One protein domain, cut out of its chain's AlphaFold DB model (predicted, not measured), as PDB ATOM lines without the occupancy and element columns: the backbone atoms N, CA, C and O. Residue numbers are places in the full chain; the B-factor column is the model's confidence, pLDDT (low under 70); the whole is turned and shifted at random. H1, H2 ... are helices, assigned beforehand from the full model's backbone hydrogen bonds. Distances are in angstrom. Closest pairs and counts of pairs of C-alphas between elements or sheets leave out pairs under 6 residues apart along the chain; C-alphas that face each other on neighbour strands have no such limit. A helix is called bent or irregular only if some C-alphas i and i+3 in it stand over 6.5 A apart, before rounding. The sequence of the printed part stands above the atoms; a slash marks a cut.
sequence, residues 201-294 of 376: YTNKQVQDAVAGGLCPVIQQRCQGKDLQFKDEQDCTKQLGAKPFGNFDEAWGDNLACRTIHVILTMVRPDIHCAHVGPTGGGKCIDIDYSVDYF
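Overview. This is residues 201 to 294 of the 376 residues of an uncharacterized protein of Passalora fulva (UniProt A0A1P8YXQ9). A long helix, H1, has short helix H2 packed crosswise on it and a helical hairpin, H3 and H4, packed on its later part; residues 277 to 294 form a long tail without named elements. The 94 printed residues hold H1 to H4 in that order and no named strand: all helix, though only 44 residues are in named elements. The whole is compact, radius of gyration of the C-alphas 12.7 A, spanning 38 by 30 by 19 A.

Arrangement. H1, residues 204 to 221, is the hub. Its residues 211 to 219 touch H2, residues 232 to 239, at a steep tilt of 52 degrees; the closest C-alphas, Ala 211 and Thr 236, are 5.3 A apart. Its residues 210 to 218 touch H3, residues 255 to 264, at a shallow tilt of 29 degrees, the same way; the closest C-alphas, Ile 218 and Val 262, are 6.6 A apart. H3 and H4, residues 269 to 276, form a hairpin, opposite ways at 10 degrees; the closest C-alphas, Arg 258 and Val 276, are 4.9 A apart. H2 and H4 are apart. Each O i to N i+4 pair is within hydrogen-bond range in H2, but 10 of 14 in H1, 4 of 6 in H3 and 2 of 4 in H4.

Along the chain. H1, 26.8 A long, begins at C-alpha 204 (-38.849, 63.021, 52.648) and is only just irregular, C-alphas 208 and 211 being 6.8 A apart. H2 measures 10.3 A, H3 14.4 A and H4 10.1 A, ending at C-alpha 276 (-49.376, 45.664, 48.916).

Size, cuts and confidence. The C-alphas farthest apart, of Gly 224 and Ser 290, are 37.7 A apart. The link from H2 to H3 is long; the printed part has no cut, and no printed residue is under 70 in pLDDT.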
ATOM      1  N   TYR A 201     -46.073  64.639  49.032       92.56
ATOM      2  CA  TYR A 201     -45.273  63.431  48.841       92.56
ATOM      3  C   TYR A 201     -43.874  63.675  48.249       92.56
ATOM      4  O   TYR A 201     -43.114  62.725  48.089       92.56
ATOM      5  N   THR A 202     -43.486  64.923  47.953       92.38
ATOM      6  CA  THR A 202     -42.079  65.264  47.653       92.38
ATOM      7  C   THR A 202     -41.243  65.452  48.923       92.38
ATOM      8  O   THR A 202     -40.013  65.456  48.878       92.38
ATOM      9  N   ASN A 203     -41.900  65.581  50.079       94.88
ATOM     10  CA  ASN A 203     -41.249  65.739  51.368       94.88
ATOM     11  C   ASN A 203     -40.753  64.384  51.900       94.88
ATOM     12  O   ASN A 203     -41.539  63.465  52.126       94.88
ATOM     13  N   LYS A 204     -39.450  64.276  52.179       92.75
ATOM     14  CA  LYS A 204     -38.849  63.021  52.648       92.75
ATOM     15  C   LYS A 204     -39.413  62.530  53.987       92.75
ATOM     16  O   LYS A 204     -39.595  61.333  54.155       92.75
ATOM     17  N   GLN A 205     -39.727  63.421  54.926       93.75
ATOM     18  CA  GLN A 205     -40.330  63.024  56.202       93.75
ATOM     19  C   GLN A 205     -41.735  62.442  56.010       93.75
ATOM     20  O   GLN A 205     -42.102  61.504  56.713       93.75
ATOM     21  N   VAL A 206     -42.504  62.968  55.049       94.06
ATOM     22  CA  VAL A 206     -43.793  62.381  54.651       94.06
ATOM     23  C   VAL A 206     -43.564  60.998  54.051       94.06
ATOM     24  O   VAL A 206     -44.183  60.044  54.508       94.06
ATOM     25  N   GLN A 207     -42.644  60.866  53.093       93.69
ATOM     26  CA  GLN A 207     -42.317  59.579  52.468       93.69
ATOM     27  C   GLN A 207     -41.908  58.517  53.499       93.69
ATOM     28  O   GLN A 207     -42.428  57.403  53.471       93.69
ATOM     29  N   ASP A 208     -41.040  58.878  54.450       90.00
ATOM     30  CA  ASP A 208     -40.565  57.979  55.510       90.00
ATOM     31  C   ASP A 208     -41.706  57.549  56.463       90.00
ATOM     32  O   ASP A 208     -41.643  56.477  57.067       90.00
ATOM     33  N   ALA A 209     -42.772  58.350  56.585       93.38
ATOM     34  CA  ALA A 209     -43.937  58.052  57.421       93.38
ATOM     35  C   ALA A 209     -45.007  57.196  56.718       93.38
ATOM     36  O   ALA A 209     -45.822  56.568  57.398       93.38
ATOM     37  N   VAL A 210     -45.018  57.142  55.381       94.31
ATOM     38  CA  VAL A 210     -46.067  56.455  54.606       94.31
ATOM     39  C   VAL A 210     -46.135  54.972  54.941       94.31
ATOM     40  O   VAL A 210     -47.229  54.467  55.178       94.31
ATOM     41  N   ALA A 211     -44.995  54.283  55.056       92.25
ATOM     42  CA  ALA A 211     -44.979  52.872  55.448       92.25
ATOM     43  C   ALA A 211     -45.694  52.646  56.795       92.25
ATOM     44  O   ALA A 211     -46.531  51.753  56.908       92.25
ATOM     45  N   GLY A 212     -45.445  53.512  57.784       92.50
ATOM     46  CA  GLY A 212     -46.117  53.457  59.085       92.50
ATOM     47  C   GLY A 212     -47.622  53.748  59.020       92.50
ATOM     48  O   GLY A 212     -48.368  53.254  59.860       92.50
ATOM     49  N   GLY A 213     -48.082  54.511  58.024       93.19
ATOM     50  CA  GLY A 213     -49.506  54.744  57.766       93.19
ATOM     51  C   GLY A 213     -50.194  53.596  57.018       93.19
ATOM     52  O   GLY A 213     -51.347  53.284  57.306       93.19
ATOM     53  N   LEU A 214     -49.492  52.943  56.086       96.06
ATOM     54  CA  LEU A 214     -50.029  51.826  55.303       96.06
ATOM     55  C   LEU A 214     -50.161  50.551  56.141       96.06
ATOM     56  O   LEU A 214     -51.172  49.856  56.056       96.06
ATOM     57  N   CYS A 215     -49.155  50.237  56.956       97.81
ATOM     58  CA  CYS A 215     -49.046  48.935  57.613       97.81
ATOM     59  C   CYS A 215     -50.207  48.557  58.547       97.81
ATOM     60  O   CYS A 215     -50.653  47.411  58.456       97.81
ATOM     61  N   PRO A 216     -50.762  49.461  59.377       96.88
ATOM     62  CA  PRO A 216     -51.949  49.148  60.173       96.88
ATOM     63  C   PRO A 216     -53.162  48.801  59.302       96.88
ATOM     64  O   PRO A 216     -53.906  47.869  59.600       96.88
ATOM     65  N   VAL A 217     -53.343  49.512  58.182       96.25
ATOM     66  CA  VAL A 217     -54.451  49.272  57.245       96.25
ATOM     67  C   VAL A 217     -54.271  47.937  56.526       96.25
ATOM     68  O   VAL A 217     -55.224  47.167  56.417       96.25
ATOM     69  N   ILE A 218     -53.046  47.632  56.085       97.94
ATOM     70  CA  ILE A 218     -52.719  46.345  55.464       97.94
ATOM     71  C   ILE A 218     -53.004  45.208  56.446       97.94
ATOM     72  O   ILE A 218     -53.720  44.280  56.091       97.94
ATOM     73  N   GLN A 219     -52.520  45.287  57.687       97.25
ATOM     74  CA  GLN A 219     -52.749  44.238  58.689       97.25
ATOM     75  C   GLN A 219     -54.225  44.083  59.064       97.25
ATOM     76  O   GLN A 219     -54.700  42.977  59.324       97.25
ATOM     77  N   GLN A 220     -54.982  45.180  59.051       96.94
ATOM     78  CA  GLN A 220     -56.418  45.135  59.287       96.94
ATOM     79  C   GLN A 220     -57.171  44.406  58.166       96.94
ATOM     80  O   GLN A 220     -58.128  43.689  58.459       96.94
ATOM     81  N   ARG A 221     -56.792  44.604  56.899       96.19
ATOM     82  CA  ARG A 221     -57.562  44.123  55.735       96.19
ATOM     83  C   ARG A 221     -57.066  42.783  55.190       96.19
ATOM     84  O   ARG A 221     -57.869  41.963  54.761       96.19
ATOM     85  N   CYS A 222     -55.763  42.545  55.251       97.94
ATOM     86  CA  CYS A 222     -55.100  41.379  54.682       97.94
ATOM     87  C   CYS A 222     -54.853  40.324  55.762       97.94
ATOM     88  O   CYS A 222     -53.813  40.312  56.419       97.94
ATOM     89  N   GLN A 223     -55.839  39.448  55.960       96.69
ATOM     90  CA  GLN A 223     -55.847  38.432  57.016       96.69
ATOM     91  C   GLN A 223     -55.920  37.010  56.441       96.69
ATOM     92  O   GLN A 223     -56.247  36.795  55.277       96.69
ATOM     93  N   GLY A 224     -55.665  36.003  57.282       96.31
ATOM     94  CA  GLY A 224     -55.820  34.599  56.898       96.31
ATOM     95  C   GLY A 224     -54.918  34.218  55.723       96.31
ATOM     96  O   GLY A 224     -53.702  34.368  55.811       96.31
ATOM     97  N   LYS A 225     -55.513  33.721  54.630       96.75
ATOM     98  CA  LYS A 225     -54.778  33.362  53.403       96.75
ATOM     99  C   LYS A 225     -54.155  34.571  52.692       96.75
ATOM    100  O   LYS A 225     -53.197  34.391  51.950       96.75
ATOM    101  N   ASP A 226     -54.671  35.770  52.953       97.81
ATOM    102  CA  ASP A 226     -54.257  37.007  52.292       97.81
ATOM    103  C   ASP A 226     -53.226  37.785  53.133       97.81
ATOM    104  O   ASP A 226     -52.827  38.886  52.760       97.81
ATOM    105  N   LEU A 227     -52.766  37.224  54.261       97.88
ATOM    106  CA  LEU A 227     -51.755  37.826  55.134       97.88
ATOM    107  C   LEU A 227     -50.424  38.040  54.393       97.88
ATOM    108  O   LEU A 227     -49.837  37.095  53.873       97.88
ATOM    109  N   GLN A 228     -49.921  39.277  54.402       98.25
ATOM    110  CA  GLN A 228     -48.701  39.658  53.669       98.25
ATOM    111  C   GLN A 228     -47.460  39.828  54.544       98.25
ATOM    112  O   GLN A 228     -46.333  39.689  54.070       98.25
ATOM    113  N   PHE A 229     -47.661  40.162  55.816       98.06
ATOM    114  CA  PHE A 229     -46.596  40.492  56.753       98.06
ATOM    115  C   PHE A 229     -46.858  39.808  58.080       98.06
ATOM    116  O   PHE A 229     -48.010  39.615  58.473       98.06
ATOM    117  N   LYS A 230     -45.789  39.489  58.808       97.88
ATOM    118  CA  LYS A 230     -45.915  38.818  60.105       97.88
ATOM    119  C   LYS A 230     -46.659  39.678  61.133       97.88
ATOM    120  O   LYS A 230     -47.482  39.167  61.885       97.88
ATOM    121  N   ASP A 231     -46.322  40.963  61.182       97.25
ATOM    122  CA  ASP A 231     -46.877  41.974  62.082       97.25
ATOM    123  C   ASP A 231     -46.648  43.388  61.494       97.25
ATOM    124  O   ASP A 231     -46.082  43.541  60.405       97.25
ATOM    125  N   GLU A 232     -47.146  44.440  62.151       96.88
ATOM    126  CA  GLU A 232     -46.993  45.829  61.675       96.88
ATOM    127  C   GLU A 232     -45.527  46.294  61.643       96.88
ATOM    128  O   GLU A 232     -45.147  47.109  60.796       96.88
ATOM    129  N   GLN A 233     -44.686  45.773  62.544       97.44
ATOM    130  CA  GLN A 233     -43.270  46.131  62.617       97.44
ATOM    131  C   GLN A 233     -42.495  45.533  61.439       97.44
ATOM    132  O   GLN A 233     -41.689  46.227  60.815       97.44
ATOM    133  N   ASP A 234     -42.758  44.267  61.120       98.12
ATOM    134  CA  ASP A 234     -42.243  43.587  59.935       98.12
ATOM    135  C   ASP A 234     -42.666  44.320  58.655       98.12
ATOM    136  O   ASP A 234     -41.816  44.653  57.826       98.12
ATOM    137  N   CYS A 235     -43.946  44.687  58.554       98.38
ATOM    138  CA  CYS A 235     -44.453  45.498  57.451       98.38
ATOM    139  C   CYS A 235     -43.699  46.826  57.316       98.38
ATOM    140  O   CYS A 235     -43.174  47.133  56.245       98.38
ATOM    141  N   THR A 236     -43.573  47.590  58.405       97.38
ATOM    142  CA  THR A 236     -42.923  48.911  58.371       97.38
ATOM    143  C   THR A 236     -41.456  48.794  57.972       97.38
ATOM    144  O   THR A 236     -40.956  49.613  57.206       97.38
ATOM    145  N   LYS A 237     -40.761  47.753  58.446       97.00
ATOM    146  CA  LYS A 237     -39.366  47.493  58.085       97.00
ATOM    147  C   LYS A 237     -39.213  47.165  56.600       97.00
ATOM    148  O   LYS A 237     -38.306  47.689  55.961       97.00
ATOM    149  N   GLN A 238     -40.056  46.281  56.071       97.62
ATOM    150  CA  GLN A 238     -39.958  45.839  54.681       97.62
ATOM    151  C   GLN A 238     -40.400  46.934  53.705       97.62
ATOM    152  O   GLN A 238     -39.695  47.205  52.734       97.62
ATOM    153  N   LEU A 239     -41.522  47.605  53.976       97.50
ATOM    154  CA  LEU A 239     -42.017  48.697  53.137       97.50
ATOM    155  C   LEU A 239     -41.166  49.964  53.268       97.50
ATOM    156  O   LEU A 239     -40.906  50.619  52.267       97.50
ATOM    157  N   GLY A 240     -40.651  50.279  54.457       95.81
ATOM    158  CA  GLY A 240     -39.757  51.425  54.665       95.81
ATOM    159  C   GLY A 240     -38.398  51.305  53.966       95.81
ATOM    160  O   GLY A 240     -37.676  52.294  53.868       95.81
ATOM    161  N   ALA A 241     -38.036  50.117  53.472       95.56
ATOM    162  CA  ALA A 241     -36.844  49.907  52.651       95.56
ATOM    163  C   ALA A 241     -37.087  50.151  51.151       95.56
ATOM    164  O   ALA A 241     -36.126  50.181  50.381       95.56
ATOM    165  N   LYS A 242     -38.347  50.307  50.727       96.12
ATOM    166  CA  LYS A 242     -38.714  50.545  49.328       96.12
ATOM    167  C   LYS A 242     -38.662  52.040  49.005       96.12
ATOM    168  O   LYS A 242     -38.917  52.866  49.885       96.12
ATOM    169  N   PRO A 243     -38.352  52.421  47.754       96.06
ATOM    170  CA  PRO A 243     -38.482  53.808  47.336       96.06
ATOM    171  C   PRO A 243     -39.941  54.263  47.453       96.06
ATOM    172  O   PRO A 243     -40.875  53.473  47.302       96.06
ATOM    173  N   PHE A 244     -40.152  55.561  47.679       96.00
ATOM    174  CA  PHE A 244     -41.509  56.095  47.673       96.00
ATOM    175  C   PHE A 244     -42.141  56.007  46.274       96.00
ATOM    176  O   PHE A 244     -43.278  55.568  46.148       96.00
ATOM    177  N   GLY A 245     -41.383  56.349  45.229       95.00
ATOM    178  CA  GLY A 245     -41.877  56.396  43.852       95.00
ATOM    179  C   GLY A 245     -42.507  57.743  43.500       95.00
ATOM    180  O   GLY A 245     -42.151  58.776  44.071       95.00
ATOM    181  N   ASN A 246     -43.419  57.731  42.533       93.62
ATOM    182  CA  ASN A 246     -44.150  58.901  42.061       93.62
ATOM    183  C   ASN A 246     -45.552  58.442  41.640       93.62
ATOM    184  O   ASN A 246     -45.677  57.411  40.997       93.62
ATOM    185  N   PHE A 247     -46.607  59.181  41.969       95.00
ATOM    186  CA  PHE A 247     -47.952  58.855  41.494       95.00
ATOM    187  C   PHE A 247     -48.111  59.028  39.981       95.00
ATOM    188  O   PHE A 247     -49.011  58.422  39.421       95.00
ATOM    189  N   ASP A 248     -47.239  59.788  39.314       93.44
ATOM    190  CA  ASP A 248     -47.173  59.832  37.845       93.44
ATOM    191  C   ASP A 248     -46.531  58.568  37.243       93.44
ATOM    192  O   ASP A 248     -46.542  58.396  36.034       93.44
ATOM    193  N   GLU A 249     -46.001  57.678  38.085       88.06
ATOM    194  CA  GLU A 249     -45.448  56.364  37.751       88.06
ATOM    195  C   GLU A 249     -45.887  55.389  38.863       88.06
ATOM    196  O   GLU A 249     -45.094  54.864  39.648       88.06
ATOM    197  N   ALA A 250     -47.207  55.217  38.985       89.00
ATOM    198  CA  ALA A 250     -47.887  54.424  40.012       89.00
ATOM    199  C   ALA A 250     -47.854  52.898  39.770       89.00
ATOM    200  O   ALA A 250     -48.674  52.150  40.300       89.00
ATOM    201  N   TRP A 251     -46.856  52.461  39.018       82.81
ATOM    202  CA  TRP A 251     -46.471  51.106  38.655       82.81
ATOM    203  C   TRP A 251     -44.981  51.005  39.055       82.81
ATOM    204  O   TRP A 251     -44.267  52.011  39.054       82.81
ATOM    205  N   GLY A 252     -44.514  49.862  39.559       90.75
ATOM    206  CA  GLY A 252     -43.176  49.765  40.173       90.75
ATOM    207  C   GLY A 252     -43.165  49.213  41.597       90.75
ATOM    208  O   GLY A 252     -44.169  49.254  42.320       90.75
ATOM    209  N   ASP A 253     -41.999  48.743  42.047       95.56
ATOM    210  CA  ASP A 253     -41.807  48.239  43.410       95.56
ATOM    211  C   ASP A 253     -41.617  49.378  44.429       95.56
ATOM    212  O   ASP A 253     -40.582  49.524  45.084       95.56
ATOM    213  N   ASN A 254     -42.650  50.211  44.579       96.06
ATOM    214  CA  ASN A 254     -42.602  51.438  45.373       96.06
ATOM    215  C   ASN A 254     -43.833  51.630  46.287       96.06
ATOM    216  O   ASN A 254     -44.779  50.832  46.278       96.06
ATOM    217  N   LEU A 255     -43.795  52.655  47.150       96.69
ATOM    218  CA  LEU A 255     -44.884  52.970  48.088       96.69
ATOM    219  C   LEU A 255     -46.062  53.707  47.437       96.69
ATOM    220  O   LEU A 255     -47.176  53.588  47.945       96.69
ATOM    221  N   ALA A 256     -45.858  54.435  46.338       96.06
ATOM    222  CA  ALA A 256     -46.931  55.097  45.598       96.06
ATOM    223  C   ALA A 256     -47.913  54.059  45.023       96.06
ATOM    224  O   ALA A 256     -49.110  54.133  45.308       96.06
ATOM    225  N   CYS A 257     -47.399  53.019  44.354       96.19
ATOM    226  CA  CYS A 257     -48.191  51.878  43.879       96.19
ATOM    227  C   CYS A 257     -48.952  51.206  45.036       96.19
ATOM    228  O   CYS A 257     -50.168  51.015  44.985       96.19
ATOM    229  N   ARG A 258     -48.274  50.939  46.159       97.31
ATOM    230  CA  ARG A 258     -48.903  50.309  47.337       97.31
ATOM    231  C   ARG A 258     -49.943  51.191  48.024       97.31
ATOM    232  O   ARG A 258     -50.894  50.664  48.594       97.31
ATOM    233  N   THR A 259     -49.797  52.512  47.953       94.81
ATOM    234  CA  THR A 259     -50.796  53.466  48.459       94.81
ATOM    235  C   THR A 259     -52.084  53.404  47.643       94.81
ATOM    236  O   THR A 259     -53.168  53.509  48.206       94.81
ATOM    237  N   ILE A 260     -51.990  53.169  46.336       93.00
ATOM    238  CA  ILE A 260     -53.165  52.929  45.491       93.00
ATOM    239  C   ILE A 260     -53.774  51.565  45.818       93.00
ATOM    240  O   ILE A 260     -54.961  51.463  46.118       93.00
ATOM    241  N   HIS A 261     -52.956  50.515  45.860       95.38
ATOM    242  CA  HIS A 261     -53.461  49.163  46.082       95.38
ATOM    243  C   HIS A 261     -54.038  48.926  47.479       95.38
ATOM    244  O   HIS A 261     -54.958  48.121  47.612       95.38
ATOM    245  N   VAL A 262     -53.581  49.638  48.518       95.19
ATOM    246  CA  VAL A 262     -54.197  49.509  49.848       95.19
ATOM    247  C   VAL A 262     -55.650  49.976  49.833       95.19
ATOM    248  O   VAL A 262     -56.457  49.416  50.572       95.19
ATOM    249  N   ILE A 263     -56.015  50.943  48.982       91.69
ATOM    250  CA  ILE A 263     -57.409  51.373  48.812       91.69
ATOM    251  C   ILE A 263     -58.232  50.181  48.315       91.69
ATOM    252  O   ILE A 263     -59.215  49.827  48.957       91.69
ATOM    253  N   LEU A 264     -57.754  49.489  47.280       91.69
ATOM    254  CA  LEU A 264     -58.444  48.369  46.632       91.69
ATOM    255  C   LEU A 264     -58.595  47.115  47.512       91.69
ATOM    256  O   LEU A 264     -59.535  46.342  47.348       91.69
ATOM    257  N   THR A 265     -57.759  46.945  48.543       93.38
ATOM    258  CA  THR A 265     -57.933  45.835  49.510       93.38
ATOM    259  C   THR A 265     -59.276  45.854  50.252       93.38
ATOM    260  O   THR A 265     -59.652  44.842  50.836       93.38
ATOM    261  N   MET A 266     -60.013  46.974  50.258       88.56
ATOM    262  CA  MET A 266     -61.356  47.017  50.854       88.56
ATOM    263  C   MET A 266     -62.445  46.404  49.966       88.56
ATOM    264  O   MET A 266     -63.523  46.112  50.478       88.56
ATOM    265  N   VAL A 267     -62.176  46.246  48.667       87.25
ATOM    266  CA  VAL A 267     -63.133  45.750  47.670       87.25
ATOM    267  C   VAL A 267     -62.851  44.279  47.371       87.25
ATOM    268  O   VAL A 267     -63.720  43.439  47.607       87.25
ATOM    269  N   ARG A 268     -61.623  43.943  46.947       90.56
ATOM    270  CA  ARG A 268     -61.184  42.554  46.708       90.56
ATOM    271  C   ARG A 268     -59.837  42.246  47.378       90.56
ATOM    272  O   ARG A 268     -58.787  42.262  46.725       90.56
ATOM    273  N   PRO A 269     -59.825  41.971  48.697       93.81
ATOM    274  CA  PRO A 269     -58.590  41.680  49.423       93.81
ATOM    275  C   PRO A 269     -57.852  40.447  48.886       93.81
ATOM    276  O   PRO A 269     -56.624  40.440  48.877       93.81
ATOM    277  N   ASP A 270     -58.562  39.442  48.376       93.69
ATOM    278  CA  ASP A 270     -57.974  38.210  47.839       93.69
ATOM    279  C   ASP A 270     -57.138  38.417  46.567       93.69
ATOM    280  O   ASP A 270     -56.316  37.565  46.233       93.69
ATOM    281  N   ILE A 271     -57.302  39.561  45.899       92.94
ATOM    282  CA  ILE A 271     -56.488  39.982  44.756       92.94
ATOM    283  C   ILE A 271     -55.476  41.046  45.196       92.94
ATOM    284  O   ILE A 271     -54.271  40.908  44.994       92.94
ATOM    285  N   HIS A 272     -55.938  42.103  45.868       95.25
ATOM    286  CA  HIS A 272     -55.111  43.284  46.121       95.25
ATOM    287  C   HIS A 272     -54.162  43.181  47.309       95.25
ATOM    288  O   HIS A 272     -53.188  43.938  47.370       95.25
ATOM    289  N   CYS A 273     -54.375  42.239  48.233       97.88
ATOM    290  CA  CYS A 273     -53.447  42.055  49.342       97.88
ATOM    291  C   CYS A 273     -52.058  41.641  48.855       97.88
ATOM    292  O   CYS A 273     -51.069  42.195  49.324       97.88
ATOM    293  N   ALA A 274     -51.955  40.767  47.850       97.75
ATOM    294  CA  ALA A 274     -50.654  40.409  47.281       97.75
ATOM    295  C   ALA A 274     -49.893  41.640  46.748       97.75
ATOM    296  O   ALA A 274     -48.671  41.728  46.884       97.75
ATOM    297  N   HIS A 275     -50.612  42.629  46.203       96.88
ATOM    298  CA  HIS A 275     -50.018  43.815  45.585       96.88
ATOM    299  C   HIS A 275     -49.401  44.786  46.603       96.88
ATOM    300  O   HIS A 275     -48.395  45.436  46.319       96.88
ATOM    301  N   VAL A 276     -49.947  44.852  47.823       97.88
ATOM    302  CA  VAL A 276     -49.376  45.664  48.916       97.88
ATOM    303  C   VAL A 276     -48.251  44.954  49.675       97.88
ATOM    304  O   VAL A 276     -47.553  45.580  50.477       97.88
ATOM    305  N   GLY A 277     -48.056  43.659  49.421       97.31
ATOM    306  CA  GLY A 277     -47.070  42.821  50.091       97.31
ATOM    307  C   GLY A 277     -45.610  43.098  49.696       97.31
ATOM    308  O   GLY A 277     -45.318  43.938  48.832       97.31
ATOM    309  N   PRO A 278     -44.656  42.369  50.309       96.31
ATOM    310  CA  PRO A 278     -43.224  42.524  50.047       96.31
ATOM    311  C   PRO A 278     -42.833  42.342  48.579       96.31
ATOM    312  O   PRO A 278     -41.977  43.069  48.080       96.31
ATOM    313  N   THR A 279     -43.465  41.381  47.901       96.25
ATOM    314  CA  THR A 279     -43.183  41.012  46.506       96.25
ATOM    315  C   THR A 279     -43.938  41.871  45.497       96.25
ATOM    316  O   THR A 279     -43.665  41.777  44.308       96.25
ATOM    317  N   GLY A 280     -44.922  42.657  45.950       96.00
ATOM    318  CA  GLY A 280     -45.785  43.448  45.074       96.00
ATOM    319  C   GLY A 280     -46.790  42.628  44.261       96.00
ATOM    320  O   GLY A 280     -47.494  43.200  43.431       96.00
ATOM    321  N   GLY A 281     -46.858  41.307  44.468       94.75
ATOM    322  CA  GLY A 281     -47.875  40.426  43.883       94.75
ATOM    323  C   GLY A 281     -47.970  40.470  42.355       94.75
ATOM    324  O   GLY A 281     -49.033  40.198  41.820       94.75
ATOM    325  N   GLY A 282     -46.895  40.862  41.665       91.44
ATOM    326  CA  GLY A 282     -46.884  41.037  40.210       91.44
ATOM    327  C   GLY A 282     -47.494  42.347  39.697       91.44
ATOM    328  O   GLY A 282     -47.411  42.592  38.501       91.44
ATOM    329  N   LYS A 283     -48.064  43.205  40.558       91.75
ATOM    330  CA  LYS A 283     -48.571  44.537  40.163       91.75
ATOM    331  C   LYS A 283     -47.656  45.678  40.607       91.75
ATOM    332  O   LYS A 283     -47.282  46.508  39.791       91.75
ATOM    333  N   CYS A 284     -47.230  45.699  41.871       95.38
ATOM    334  CA  CYS A 284     -46.241  46.673  42.350       95.38
ATOM    335  C   CYS A 284     -44.820  46.125  42.207       95.38
ATOM    336  O   CYS A 284     -44.151  45.851  43.207       95.38
ATOM    337  N   ILE A 285     -44.396  45.920  40.960       93.81
ATOM    338  CA  ILE A 285     -43.063  45.436  40.585       93.81
ATOM    339  C   ILE A 285     -42.431  46.387  39.572       93.81
ATOM    340  O   ILE A 285     -43.150  47.020  38.804       93.81
ATOM    341  N   ASP A 286     -41.104  46.496  39.578       92.00
ATOM    342  CA  ASP A 286     -40.380  47.228  38.535       92.00
ATOM    343  C   ASP A 286     -40.486  46.460  37.215       92.00
ATOM    344  O   ASP A 286     -40.248  45.248  37.196       92.00
ATOM    345  N   ILE A 287     -40.832  47.155  36.131       87.00
ATOM    346  CA  ILE A 287     -40.964  46.548  34.801       87.00
ATOM    347  C   ILE A 287     -40.051  47.235  33.785       87.00
ATOM    348  O   ILE A 287     -39.573  48.353  34.014       87.00
ATOM    349  N   ASP A 288     -39.737  46.542  32.691       88.31
ATOM    350  CA  ASP A 288     -38.839  47.061  31.666       88.31
ATOM    351  C   ASP A 288     -39.620  47.998  30.752       88.31
ATOM    352  O   ASP A 288     -40.425  47.575  29.929       88.31
ATOM    353  N   TYR A 289     -39.349  49.297  30.867       85.12
ATOM    354  CA  TYR A 289     -39.997  50.320  30.047       85.12
ATOM    355  C   TYR A 289     -39.949  50.005  28.543       85.12
ATOM    356  O   TYR A 289     -40.896  50.302  27.820       85.12
ATOM    357  N   SER A 290     -38.838  49.434  28.063       86.38
ATOM    358  CA  SER A 290     -38.617  49.178  26.636       86.38
ATOM    359  C   SER A 290     -39.385  47.976  26.091       86.38
ATOM    360  O   SER A 290     -39.431  47.800  24.875       86.38
ATOM    361  N   VAL A 291     -39.969  47.174  26.982       84.94
ATOM    362  CA  VAL A 291     -40.707  45.959  26.643       84.94
ATOM    363  C   VAL A 291     -42.163  46.101  27.064       84.94
ATOM    364  O   VAL A 291     -43.046  45.947  26.235       84.94
ATOM    365  N   ASP A 292     -42.412  46.463  28.321       84.44
ATOM    366  CA  ASP A 292     -43.705  46.233  28.962       84.44
ATOM    367  C   ASP A 292     -44.656  47.446  28.891       84.44
ATOM    368  O   ASP A 292     -45.869  47.280  28.895       84.44
ATOM    369  N   TYR A 293     -44.149  48.687  28.822       81.56
ATOM    370  CA  TYR A 293     -44.995  49.894  28.986       81.56
ATOM    371  C   TYR A 293     -46.071  50.029  27.894       81.56
ATOM    372  O   TYR A 293     -47.184  50.512  28.128       81.56
ATOM    373  N   PHE A 294     -45.717  49.639  26.673       83.00
ATOM    374  CA  PHE A 294     -46.550  49.783  25.484       83.00
ATOM    375  C   PHE A 294     -46.627  48.475  24.697       83.00
ATOM    376  O   PHE A 294     -46.736  48.509  23.473       83.00
TER     377      PHE A 294